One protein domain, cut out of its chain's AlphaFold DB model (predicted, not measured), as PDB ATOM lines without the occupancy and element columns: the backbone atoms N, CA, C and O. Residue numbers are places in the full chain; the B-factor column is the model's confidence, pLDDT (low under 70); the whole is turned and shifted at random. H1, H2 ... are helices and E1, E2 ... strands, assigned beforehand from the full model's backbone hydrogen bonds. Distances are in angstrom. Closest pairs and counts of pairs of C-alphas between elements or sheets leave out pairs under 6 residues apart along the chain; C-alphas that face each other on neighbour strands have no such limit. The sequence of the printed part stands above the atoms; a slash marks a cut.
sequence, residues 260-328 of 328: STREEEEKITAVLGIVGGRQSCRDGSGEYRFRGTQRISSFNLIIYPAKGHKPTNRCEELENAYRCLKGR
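Overview. This is residues 260 to 328 of the 328 residues of an uncharacterized protein of Geobacter sp (UniProt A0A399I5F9). A small three-stranded antiparallel sheet is covered on one face by helix H2, which crosses its strands, while the other face is bare. The longer helix H1 packs side by side with H2, running the same way, and only grazes the sheet. The printed part has 69 residues, with two named helices and three named strands in the order H1, E1, E2, E3, H2; the sheet's order is E1, E2, E3, and the class is mixed, helices and strands. The whole is compact, with a radius of gyration of the C-alphas of 11.1 A, and rounded, spanning 31 by 27 by 18 A.

Arrangement. Strands E1, residues 280 to 282, E2, residues 286 to 291, and E3, residues 300 to 305, form a meander, each strand the antiparallel neighbour of the one before. E1 and E2 are a hairpin, their directions at 171 degrees, with N 281 and O 288 within hydrogen-bond range at 3.0 A. E2 and E3 are a hairpin too, at 166 degrees, with N 291 and O 300 at 2.8 A and N 304 and O 287 at 2.8 A. Helix H2, residues 314 to 326, is on one face of this sheet, making two layers, a helix layer over a strand layer. Its height over the sheet is 9.2 A, and it runs across the strands, at 87 degrees to E1 on the local plane. It lies over E1, E3 and, only just, E2, on which 3 of its C-alphas fall. The closest C-alphas of E1 and H2 are those of Cys 281 and Leu 325, 5.8 A apart. E3 and H2 are near each other. Helix H1, residues 261 to 275, touches H2 at a shallow tilt of 20 degrees, the same way; their closest C-alphas, of Val 271 and Tyr 322, are 5.3 A apart. H1 only grazes the sheet, with residues 268 to 275. In H1 every O i to N i+4 pair is within hydrogen-bond range; in H2 8 of 9 are.

Along the chain. E2 measures 16.3 A from first to last C-alpha, E3 15.8 A and E1 6.9 A. H1 begins at C-alpha 261 (180.004, 170.572, 190.274) and is 20.6 A long. H2 is 18.0 A long and ends at C-alpha 326 (172.450, 173.400, 211.872).

Size, cuts and confidence. The two C-alphas farthest apart, of Arg 295 and Gly 308, are 31.6 A apart. The printed part has no cut and ends at the chain's last residue, 328. The links H1 to E1 and E1 to E2 are tight; E2 to E3 and E3 to H2 are short. Mean pLDDT of the printed part is 91.2, with residues 276, 292 and 293 under 70.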
ATOM      1  N   SER A 260     175.949 168.082 189.435       95.75
ATOM      2  CA  SER A 260     176.596 169.317 189.009       95.75
ATOM      3  C   SER A 260     177.711 169.691 189.984       95.75
ATOM      4  O   SER A 260     177.496 169.727 191.196       95.75
ATOM      5  N   THR A 261     178.890 170.045 189.464       93.88
ATOM      6  CA  THR A 261     180.004 170.572 190.274       93.88
ATOM      7  C   THR A 261     179.617 171.852 191.010       93.88
ATOM      8  O   THR A 261     180.051 172.070 192.137       93.88
ATOM      9  N   ARG A 262     178.738 172.666 190.411       95.25
ATOM     10  CA  ARG A 262     178.211 173.883 191.029       95.25
ATOM     11  C   ARG A 262     177.339 173.582 192.254       95.25
ATOM     12  O   ARG A 262     177.417 174.324 193.226       95.25
ATOM     13  N   GLU A 263     176.557 172.498 192.244       95.38
ATOM     14  CA  GLU A 263     175.800 172.079 193.439       95.38
ATOM     15  C   GLU A 263     176.760 171.630 194.553       95.38
ATOM     16  O   GLU A 263     176.569 171.990 195.714       95.38
ATOM     17  N   GLU A 264     177.832 170.907 194.199       94.69
ATOM     18  CA  GLU A 264     178.875 170.495 195.147       94.69
ATOM     19  C   GLU A 264     179.554 171.718 195.791       94.69
ATOM     20  O   GLU A 264     179.675 171.781 197.015       94.69
ATOM     21  N   GLU A 265     179.923 172.733 195.003       95.06
ATOM     22  CA  GLU A 265     180.526 173.978 195.500       95.06
ATOM     23  C   GLU A 265     179.564 174.828 196.346       95.06
ATOM     24  O   GLU A 265     179.961 175.328 197.404       95.06
ATOM     25  N   GLU A 266     178.298 174.970 195.938       95.25
ATOM     26  CA  GLU A 266     177.276 175.697 196.704       95.25
ATOM     27  C   GLU A 266     176.993 174.995 198.050       95.25
ATOM     28  O   GLU A 266     176.983 175.651 199.100       95.25
ATOM     29  N   LYS A 267     176.884 173.657 198.068       95.06
ATOM     30  CA  LYS A 267     176.706 172.871 199.303       95.06
ATOM     31  C   LYS A 267     177.958 172.852 200.193       95.06
ATOM     32  O   LYS A 267     177.823 173.011 201.409       95.06
ATOM     33  N   ILE A 268     179.174 172.748 199.640       94.62
ATOM     34  CA  ILE A 268     180.425 172.898 200.416       94.62
ATOM     35  C   ILE A 268     180.498 174.297 201.038       94.62
ATOM     36  O   ILE A 268     180.851 174.425 202.211       94.62
ATOM     37  N   THR A 269     180.124 175.343 200.299       93.62
ATOM     38  CA  THR A 269     180.112 176.725 200.803       93.62
ATOM     39  C   THR A 269     179.110 176.897 201.947       93.62
ATOM     40  O   THR A 269     179.448 177.492 202.973       93.62
ATOM     41  N   ALA A 270     177.913 176.313 201.831       93.31
ATOM     42  CA  ALA A 270     176.910 176.312 202.897       93.31
ATOM     43  C   ALA A 270     177.387 175.576 204.166       93.31
ATOM     44  O   ALA A 270     177.170 176.061 205.278       93.31
ATOM     45  N   VAL A 271     178.082 174.439 204.016       93.81
ATOM     46  CA  VAL A 271     178.716 173.716 205.134       93.81
ATOM     47  C   VAL A 271     179.826 174.561 205.767       93.81
ATOM     48  O   VAL A 271     179.790 174.798 206.975       93.81
ATOM     49  N   LEU A 272     180.777 175.072 204.977       92.19
ATOM     50  CA  LEU A 272     181.889 175.906 205.456       92.19
ATOM     51  C   LEU A 272     181.404 177.153 206.215       92.19
ATOM     52  O   LEU A 272     181.984 177.498 207.245       92.19
ATOM     53  N   GLY A 273     180.320 177.783 205.751       89.50
ATOM     54  CA  GLY A 273     179.709 178.947 206.395       89.50
ATOM     55  C   GLY A 273     179.146 178.675 207.797       89.50
ATOM     56  O   GLY A 273     179.198 179.565 208.642       89.50
ATOM     57  N   ILE A 274     178.654 177.458 208.072       90.38
ATOM     58  CA  ILE A 274     178.179 177.063 209.415       90.38
ATOM     59  C   ILE A 274     179.297 176.441 210.261       90.38
ATOM     60  O   ILE A 274     179.267 176.569 211.485       90.38
ATOM     61  N   VAL A 275     180.293 175.784 209.646       86.88
ATOM     62  CA  VAL A 275     181.355 175.062 210.367       86.88
ATOM     63  C   VAL A 275     181.989 175.932 211.453       86.88
ATOM     64  O   VAL A 275     182.040 175.487 212.593       86.88
ATOM     65  N   GLY A 276     182.427 177.164 211.162       69.62
ATOM     66  CA  GLY A 276     182.671 178.201 212.187       69.62
ATOM     67  C   GLY A 276     183.627 177.866 213.354       69.62
ATOM     68  O   GLY A 276     183.626 178.573 214.356       69.62
ATOM     69  N   GLY A 277     184.420 176.789 213.261       73.94
ATOM     70  CA  GLY A 277     185.258 176.243 214.348       73.94
ATOM     71  C   GLY A 277     184.838 174.851 214.861       73.94
ATOM     72  O   GLY A 277     185.640 174.162 215.490       73.94
ATOM     73  N   ARG A 278     183.623 174.387 214.541       86.00
ATOM     74  CA  ARG A 278     183.106 173.035 214.820       86.00
ATOM     75  C   ARG A 278     183.830 171.997 213.952       86.00
ATOM     76  O   ARG A 278     183.540 171.847 212.772       86.00
ATOM     77  N   GLN A 279     184.766 171.250 214.541       89.38
ATOM     78  CA  GLN A 279     185.526 170.212 213.821       89.38
ATOM     79  C   GLN A 279     184.726 168.920 213.573       89.38
ATOM     80  O   GLN A 279     185.117 168.109 212.733       89.38
ATOM     81  N   SER A 280     183.602 168.711 214.266       94.12
ATOM     82  CA  SER A 280     182.666 167.630 213.953       94.12
ATOM     83  C   SER A 280     181.225 167.931 214.366       94.12
ATOM     84  O   SER A 280     180.960 168.749 215.252       94.12
ATOM     85  N   CYS A 281     180.289 167.225 213.736       95.06
ATOM     86  CA  CYS A 281     178.915 167.070 214.199       95.06
ATOM     87  C   CYS A 281     178.547 165.575 214.193       95.06
ATOM     88  O   CYS A 281     179.251 164.749 213.610       95.06
ATOM     89  N   ARG A 282     177.465 165.207 214.881       95.56
ATOM     90  CA  ARG A 282     176.941 163.836 214.911       95.56
ATOM     91  C   ARG A 282     175.427 163.874 215.049       95.56
ATOM     92  O   ARG A 282     174.940 164.597 215.924       95.56
ATOM     93  N   ASP A 283     174.753 163.082 214.228       93.88
ATOM     94  CA  ASP A 283     173.301 162.948 214.107       93.88
ATOM     95  C   ASP A 283     172.894 161.452 214.058       93.88
ATOM     96  O   ASP A 283     173.600 160.595 214.604       93.88
ATOM     97  N   GLY A 284     171.740 161.132 213.454       92.44
ATOM     98  CA  GLY A 284     171.311 159.750 213.193       92.44
ATOM     99  C   GLY A 284     171.968 159.098 211.966       92.44
ATOM    100  O   GLY A 284     172.017 157.872 211.895       92.44
ATOM    101  N   SER A 285     172.495 159.898 211.039       92.38
ATOM    102  CA  SER A 285     173.149 159.477 209.792       92.38
ATOM    103  C   SER A 285     174.585 159.002 210.048       92.38
ATOM    104  O   SER A 285     175.035 158.002 209.484       92.38
ATOM    105  N   GLY A 286     175.305 159.674 210.953       94.62
ATOM    106  CA  GLY A 286     176.664 159.314 211.355       94.62
ATOM    107  C   GLY A 286     177.365 160.372 212.211       94.62
ATOM    108  O   GLY A 286     176.745 161.251 212.807       94.62
ATOM    109  N   GLU A 287     178.694 160.288 212.282       95.56
ATOM    110  CA  GLU A 287     179.556 161.396 212.716       95.56
ATOM    111  C   GLU A 287     180.284 161.984 211.498       95.56
ATOM    112  O   GLU A 287     180.972 161.270 210.766       95.56
ATOM    113  N   TYR A 288     180.165 163.295 211.308       95.81
ATOM    114  CA  TYR A 288     180.793 164.056 210.229       95.81
ATOM    115  C   TYR A 288     181.967 164.846 210.808       95.81
ATOM    116  O   TYR A 288     181.768 165.669 211.703       95.81
ATOM    117  N   ARG A 289     183.196 164.603 210.331       95.25
ATOM    118  CA  ARG A 289     184.411 165.312 210.777       95.25
ATOM    119  C   ARG A 289     184.981 166.194 209.675       95.25
ATOM    120  O   ARG A 289     185.364 165.696 208.621       95.25
ATOM    121  N   PHE A 290     185.102 167.484 209.960       92.88
ATOM    122  CA  PHE A 290     185.543 168.512 209.023       92.88
ATOM    123  C   PHE A 290     187.023 168.847 209.249       92.88
ATOM    124  O   PHE A 290     187.432 169.238 210.343       92.88
ATOM    125  N   ARG A 291     187.837 168.714 208.201       86.38
ATOM    126  CA  ARG A 291     189.255 169.098 208.148       86.38
ATOM    127  C   ARG A 291     189.459 170.107 207.010       86.38
ATOM    128  O   ARG A 291     188.777 170.040 205.993       86.38
ATOM    129  N   GLY A 292     190.385 171.056 207.183       69.75
ATOM    130  CA  GLY A 292     190.685 172.084 206.168       69.75
ATOM    131  C   GLY A 292     189.566 173.119 205.967       69.75
ATOM    132  O   GLY A 292     189.219 173.476 204.844       69.75
ATOM    133  N   THR A 293     188.991 173.607 207.065       66.75
ATOM    134  CA  THR A 293     187.679 174.276 207.145       66.75
ATOM    135  C   THR A 293     187.631 175.760 206.740       66.75
ATOM    136  O   THR A 293     186.750 176.484 207.197       66.75
ATOM    137  N   GLN A 294     188.563 176.246 205.912       77.44
ATOM    138  CA  GLN A 294     188.634 177.668 205.517       77.44
ATOM    139  C   GLN A 294     188.563 177.926 204.005       77.44
ATOM    140  O   GLN A 294     188.400 179.075 203.600       77.44
ATOM    141  N   ARG A 295     188.715 176.903 203.155       85.31
ATOM    142  CA  ARG A 295     188.679 177.042 201.688       85.31
ATOM    143  C   ARG A 295     188.008 175.822 201.066       85.31
ATOM    144  O   ARG A 295     188.252 174.705 201.510       85.31
ATOM    145  N   ILE A 296     187.236 176.035 199.999       86.94
ATOM    146  CA  ILE A 296     186.600 174.961 199.213       86.94
ATOM    147  C   ILE A 296     187.670 173.975 198.715       86.94
ATOM    148  O   ILE A 296     187.561 172.773 198.926       86.94
ATOM    149  N   SER A 297     188.786 174.490 198.186       86.38
ATOM    150  CA  SER A 297     189.928 173.697 197.706       86.38
ATOM    151  C   SER A 297     190.727 172.955 198.788       86.38
ATOM    152  O   SER A 297     191.619 172.180 198.451       86.38
ATOM    153  N   SER A 298     190.431 173.165 200.077       85.56
ATOM    154  CA  SER A 298     190.991 172.384 201.191       85.56
ATOM    155  C   SER A 298     189.942 171.565 201.947       85.56
ATOM    156  O   SER A 298     190.278 170.965 202.968       85.56
ATOM    157  N   PHE A 299     188.686 171.550 201.490       90.12
ATOM    158  CA  PHE A 299     187.590 170.884 202.185       90.12
ATOM    159  C   PHE A 299     187.800 169.365 202.212       90.12
ATOM    160  O   PHE A 299     187.789 168.692 201.183       90.12
ATOM    161  N   ASN A 300     187.986 168.817 203.412       91.81
ATOM    162  CA  ASN A 300     188.156 167.388 203.635       91.81
ATOM    163  C   ASN A 300     187.176 166.938 204.724       91.81
ATOM    164  O   ASN A 300     187.385 167.174 205.915       91.81
ATOM    165  N   LEU A 301     186.082 166.313 204.295       94.25
ATOM    166  CA  LEU A 301     185.080 165.718 205.168       94.25
ATOM    167  C   LEU A 301     185.329 164.205 205.278       94.25
ATOM    168  O   LEU A 301     185.466 163.511 204.271       94.25
ATOM    169  N   ILE A 302     185.374 163.696 206.510       96.06
ATOM    170  CA  ILE A 302     185.434 162.264 206.823       96.06
ATOM    171  C   ILE A 302     184.113 161.863 207.480       96.06
ATOM    172  O   ILE A 302     183.725 162.443 208.498       96.06
ATOM    173  N   ILE A 303     183.443 160.866 206.907       96.31
ATOM    174  CA  ILE A 303     182.104 160.420 207.302       96.31
ATOM    175  C   ILE A 303     182.221 159.074 208.012       96.31
ATOM    176  O   ILE A 303     182.755 158.112 207.460       96.31
ATOM    177  N   TYR A 304     181.708 158.990 209.233       96.19
ATOM    178  CA  TYR A 304     181.618 157.758 210.013       96.19
ATOM    179  C   TYR A 304     180.138 157.349 210.082       96.19
ATOM    180  O   TYR A 304     179.440 157.790 210.999       96.19
ATOM    181  N   PRO A 305     179.628 156.573 209.105       94.56
ATOM    182  CA  PRO A 305     178.199 156.293 208.991       94.56
ATOM    183  C   PRO A 305     177.660 155.484 210.177       94.56
ATOM    184  O   PRO A 305     178.358 154.654 210.770       94.56
ATOM    185  N   ALA A 306     176.393 155.720 210.509       93.38
ATOM    186  CA  ALA A 306     175.642 154.934 211.477       93.38
ATOM    187  C   ALA A 306     175.368 153.507 210.961       93.38
ATOM    188  O   ALA A 306     175.503 153.203 209.775       93.38
ATOM    189  N   LYS A 307     174.961 152.599 211.860       91.62
ATOM    190  CA  LYS A 307     174.621 151.216 211.487       91.62
ATOM    191  C   LYS A 307     173.466 151.206 210.480       91.62
ATOM    192  O   LYS A 307     172.368 151.637 210.809       91.62
ATOM    193  N   GLY A 308     173.719 150.665 209.290       89.62
ATOM    194  CA  GLY A 308     172.746 150.583 208.196       89.62
ATOM    195  C   GLY A 308     172.845 151.725 207.182       89.62
ATOM    196  O   GLY A 308     172.428 151.529 206.043       89.62
ATOM    197  N   HIS A 309     173.457 152.860 207.543       91.25
ATOM    198  CA  HIS A 309     173.697 153.942 206.592       91.25
ATOM    199  C   HIS A 309     174.823 153.582 205.614       91.25
ATOM    200  O   HIS A 309     175.811 152.941 205.986       91.25
ATOM    201  N   LYS A 310     174.672 153.993 204.354       93.19
ATOM    202  CA  LYS A 310     175.644 153.779 203.275       93.19
ATOM    203  C   LYS A 310     175.852 155.106 202.543       93.19
ATOM    204  O   LYS A 310     175.004 155.451 201.726       93.19
ATOM    205  N   PRO A 311     176.951 155.832 202.800       92.44
ATOM    206  CA  PRO A 311     177.222 157.064 202.081       92.44
ATOM    207  C   PRO A 311     177.571 156.724 200.628       92.44
ATOM    208  O   PRO A 311     178.485 155.937 200.374       92.44
ATOM    209  N   THR A 312     176.816 157.289 199.688       91.94
ATOM    210  CA  THR A 312     176.956 157.075 198.238       91.94
ATOM    211  C   THR A 312     177.276 158.388 197.533       91.94
ATOM    212  O   THR A 312     178.355 158.529 196.964       91.94
ATOM    213  N   ASN A 313     176.376 159.370 197.629       95.62
ATOM    214  CA  ASN A 313     176.441 160.631 196.897       95.62
ATOM    215  C   ASN A 313     176.962 161.788 197.768       95.62
ATOM    216  O   ASN A 313     176.473 162.038 198.872       95.62
ATOM    217  N   ARG A 314     177.915 162.558 197.235       95.50
ATOM    218  CA  ARG A 314     178.468 163.753 197.893       95.50
ATOM    219  C   ARG A 314     177.425 164.804 198.263       95.50
ATOM    220  O   ARG A 314     177.487 165.350 199.363       95.50
ATOM    221  N   CYS A 315     176.478 165.097 197.377       96.12
ATOM    222  CA  CYS A 315     175.490 166.153 197.596       96.12
ATOM    223  C   CYS A 315     174.413 165.771 198.617       96.12
ATOM    224  O   CYS A 315     173.823 166.669 199.219       96.12
ATOM    225  N   GLU A 316     174.201 164.477 198.863       96.44
ATOM    226  CA  GLU A 316     173.389 163.990 199.983       96.44
ATOM    227  C   GLU A 316     174.165 164.126 201.303       96.44
ATOM    228  O   GLU A 316     173.665 164.703 202.268       96.44
ATOM    229  N   GLU A 317     175.431 163.698 201.339       96.62
ATOM    230  CA  GLU A 317     176.232 163.744 202.568       96.62
ATOM    231  C   GLU A 317     176.632 165.156 203.011       96.62
ATOM    232  O   GLU A 317     176.731 165.411 204.213       96.62
ATOM    233  N   LEU A 318     176.803 166.103 202.083       96.25
ATOM    234  CA  LEU A 318     176.927 167.526 202.421       96.25
ATOM    235  C   LEU A 318     175.646 168.076 203.049       96.25
ATOM    236  O   LEU A 318     175.714 168.904 203.955       96.25
ATOM    237  N   GLU A 319     174.481 167.623 202.591       96.50
ATOM    238  CA  GLU A 319     173.188 168.072 203.102       96.50
ATOM    239  C   GLU A 319     172.877 167.445 204.471       96.50
ATOM    240  O   GLU A 319     172.397 168.131 205.376       96.50
ATOM    241  N   ASN A 320     173.258 166.181 204.682       96.25
ATOM    242  CA  ASN A 320     173.280 165.540 205.998       96.25
ATOM    243  C   ASN A 320     174.214 166.295 206.953       96.25
ATOM    244  O   ASN A 320     173.778 166.732 208.018       96.25
ATOM    245  N   ALA A 321     175.459 166.557 206.542       95.75
ATOM    246  CA  ALA A 321     176.429 167.326 207.317       95.75
ATOM    247  C   ALA A 321     175.936 168.750 207.645       95.75
ATOM    248  O   ALA A 321     176.096 169.208 208.777       95.75
ATOM    249  N   TYR A 322     175.293 169.438 206.696       95.44
ATOM    250  CA  TYR A 322     174.690 170.759 206.896       95.44
ATOM    251  C   TYR A 322     173.541 170.713 207.915       95.44
ATOM    252  O   TYR A 322     173.519 171.516 208.850       95.44
ATOM    253  N   ARG A 323     172.614 169.748 207.800       95.69
ATOM    254  CA  ARG A 323     171.520 169.548 208.772       95.69
ATOM    255  C   ARG A 323     172.062 169.221 210.169       95.69
ATOM    256  O   ARG A 323     171.658 169.846 211.147       95.69
ATOM    257  N   CYS A 324     173.040 168.323 210.244       95.69
ATOM    258  CA  CYS A 324     173.764 167.913 211.450       95.69
ATOM    259  C   CYS A 324     174.551 169.062 212.118       95.69
ATOM    260  O   CYS A 324     174.661 169.112 213.346       95.69
ATOM    261  N   LEU A 325     175.065 170.017 211.334       93.50
ATOM    262  CA  LEU A 325     175.678 171.253 211.828       93.50
ATOM    263  C   LEU A 325     174.651 172.301 212.271       93.50
ATOM    264  O   LEU A 325     174.930 173.032 213.214       93.50
ATOM    265  N   LYS A 326     173.497 172.397 211.602       93.19
ATOM    266  CA  LYS A 326     172.450 173.400 211.872       93.19
ATOM    267  C   LYS A 326     171.540 173.030 213.050       93.19
ATOM    268  O   LYS A 326     170.984 173.917 213.685       93.19
ATOM    269  N   GLY A 327     171.403 171.740 213.361       85.94
ATOM    270  CA  GLY A 327     170.649 171.222 214.513       85.94
ATOM    271  C   GLY A 327     171.404 171.241 215.853       85.94
ATOM    272  O   GLY A 327     171.115 170.408 216.711       85.94
ATOM    273  N   ARG A 328     172.401 172.120 216.015       70.12
ATOM    274  CA  ARG A 328     173.275 172.256 217.197       70.12
ATOM    275  C   ARG A 328     173.670 173.707 217.432       70.12
ATOM    276  O   ARG A 328     173.983 174.046 218.585       70.12
TER     277      ARG A 328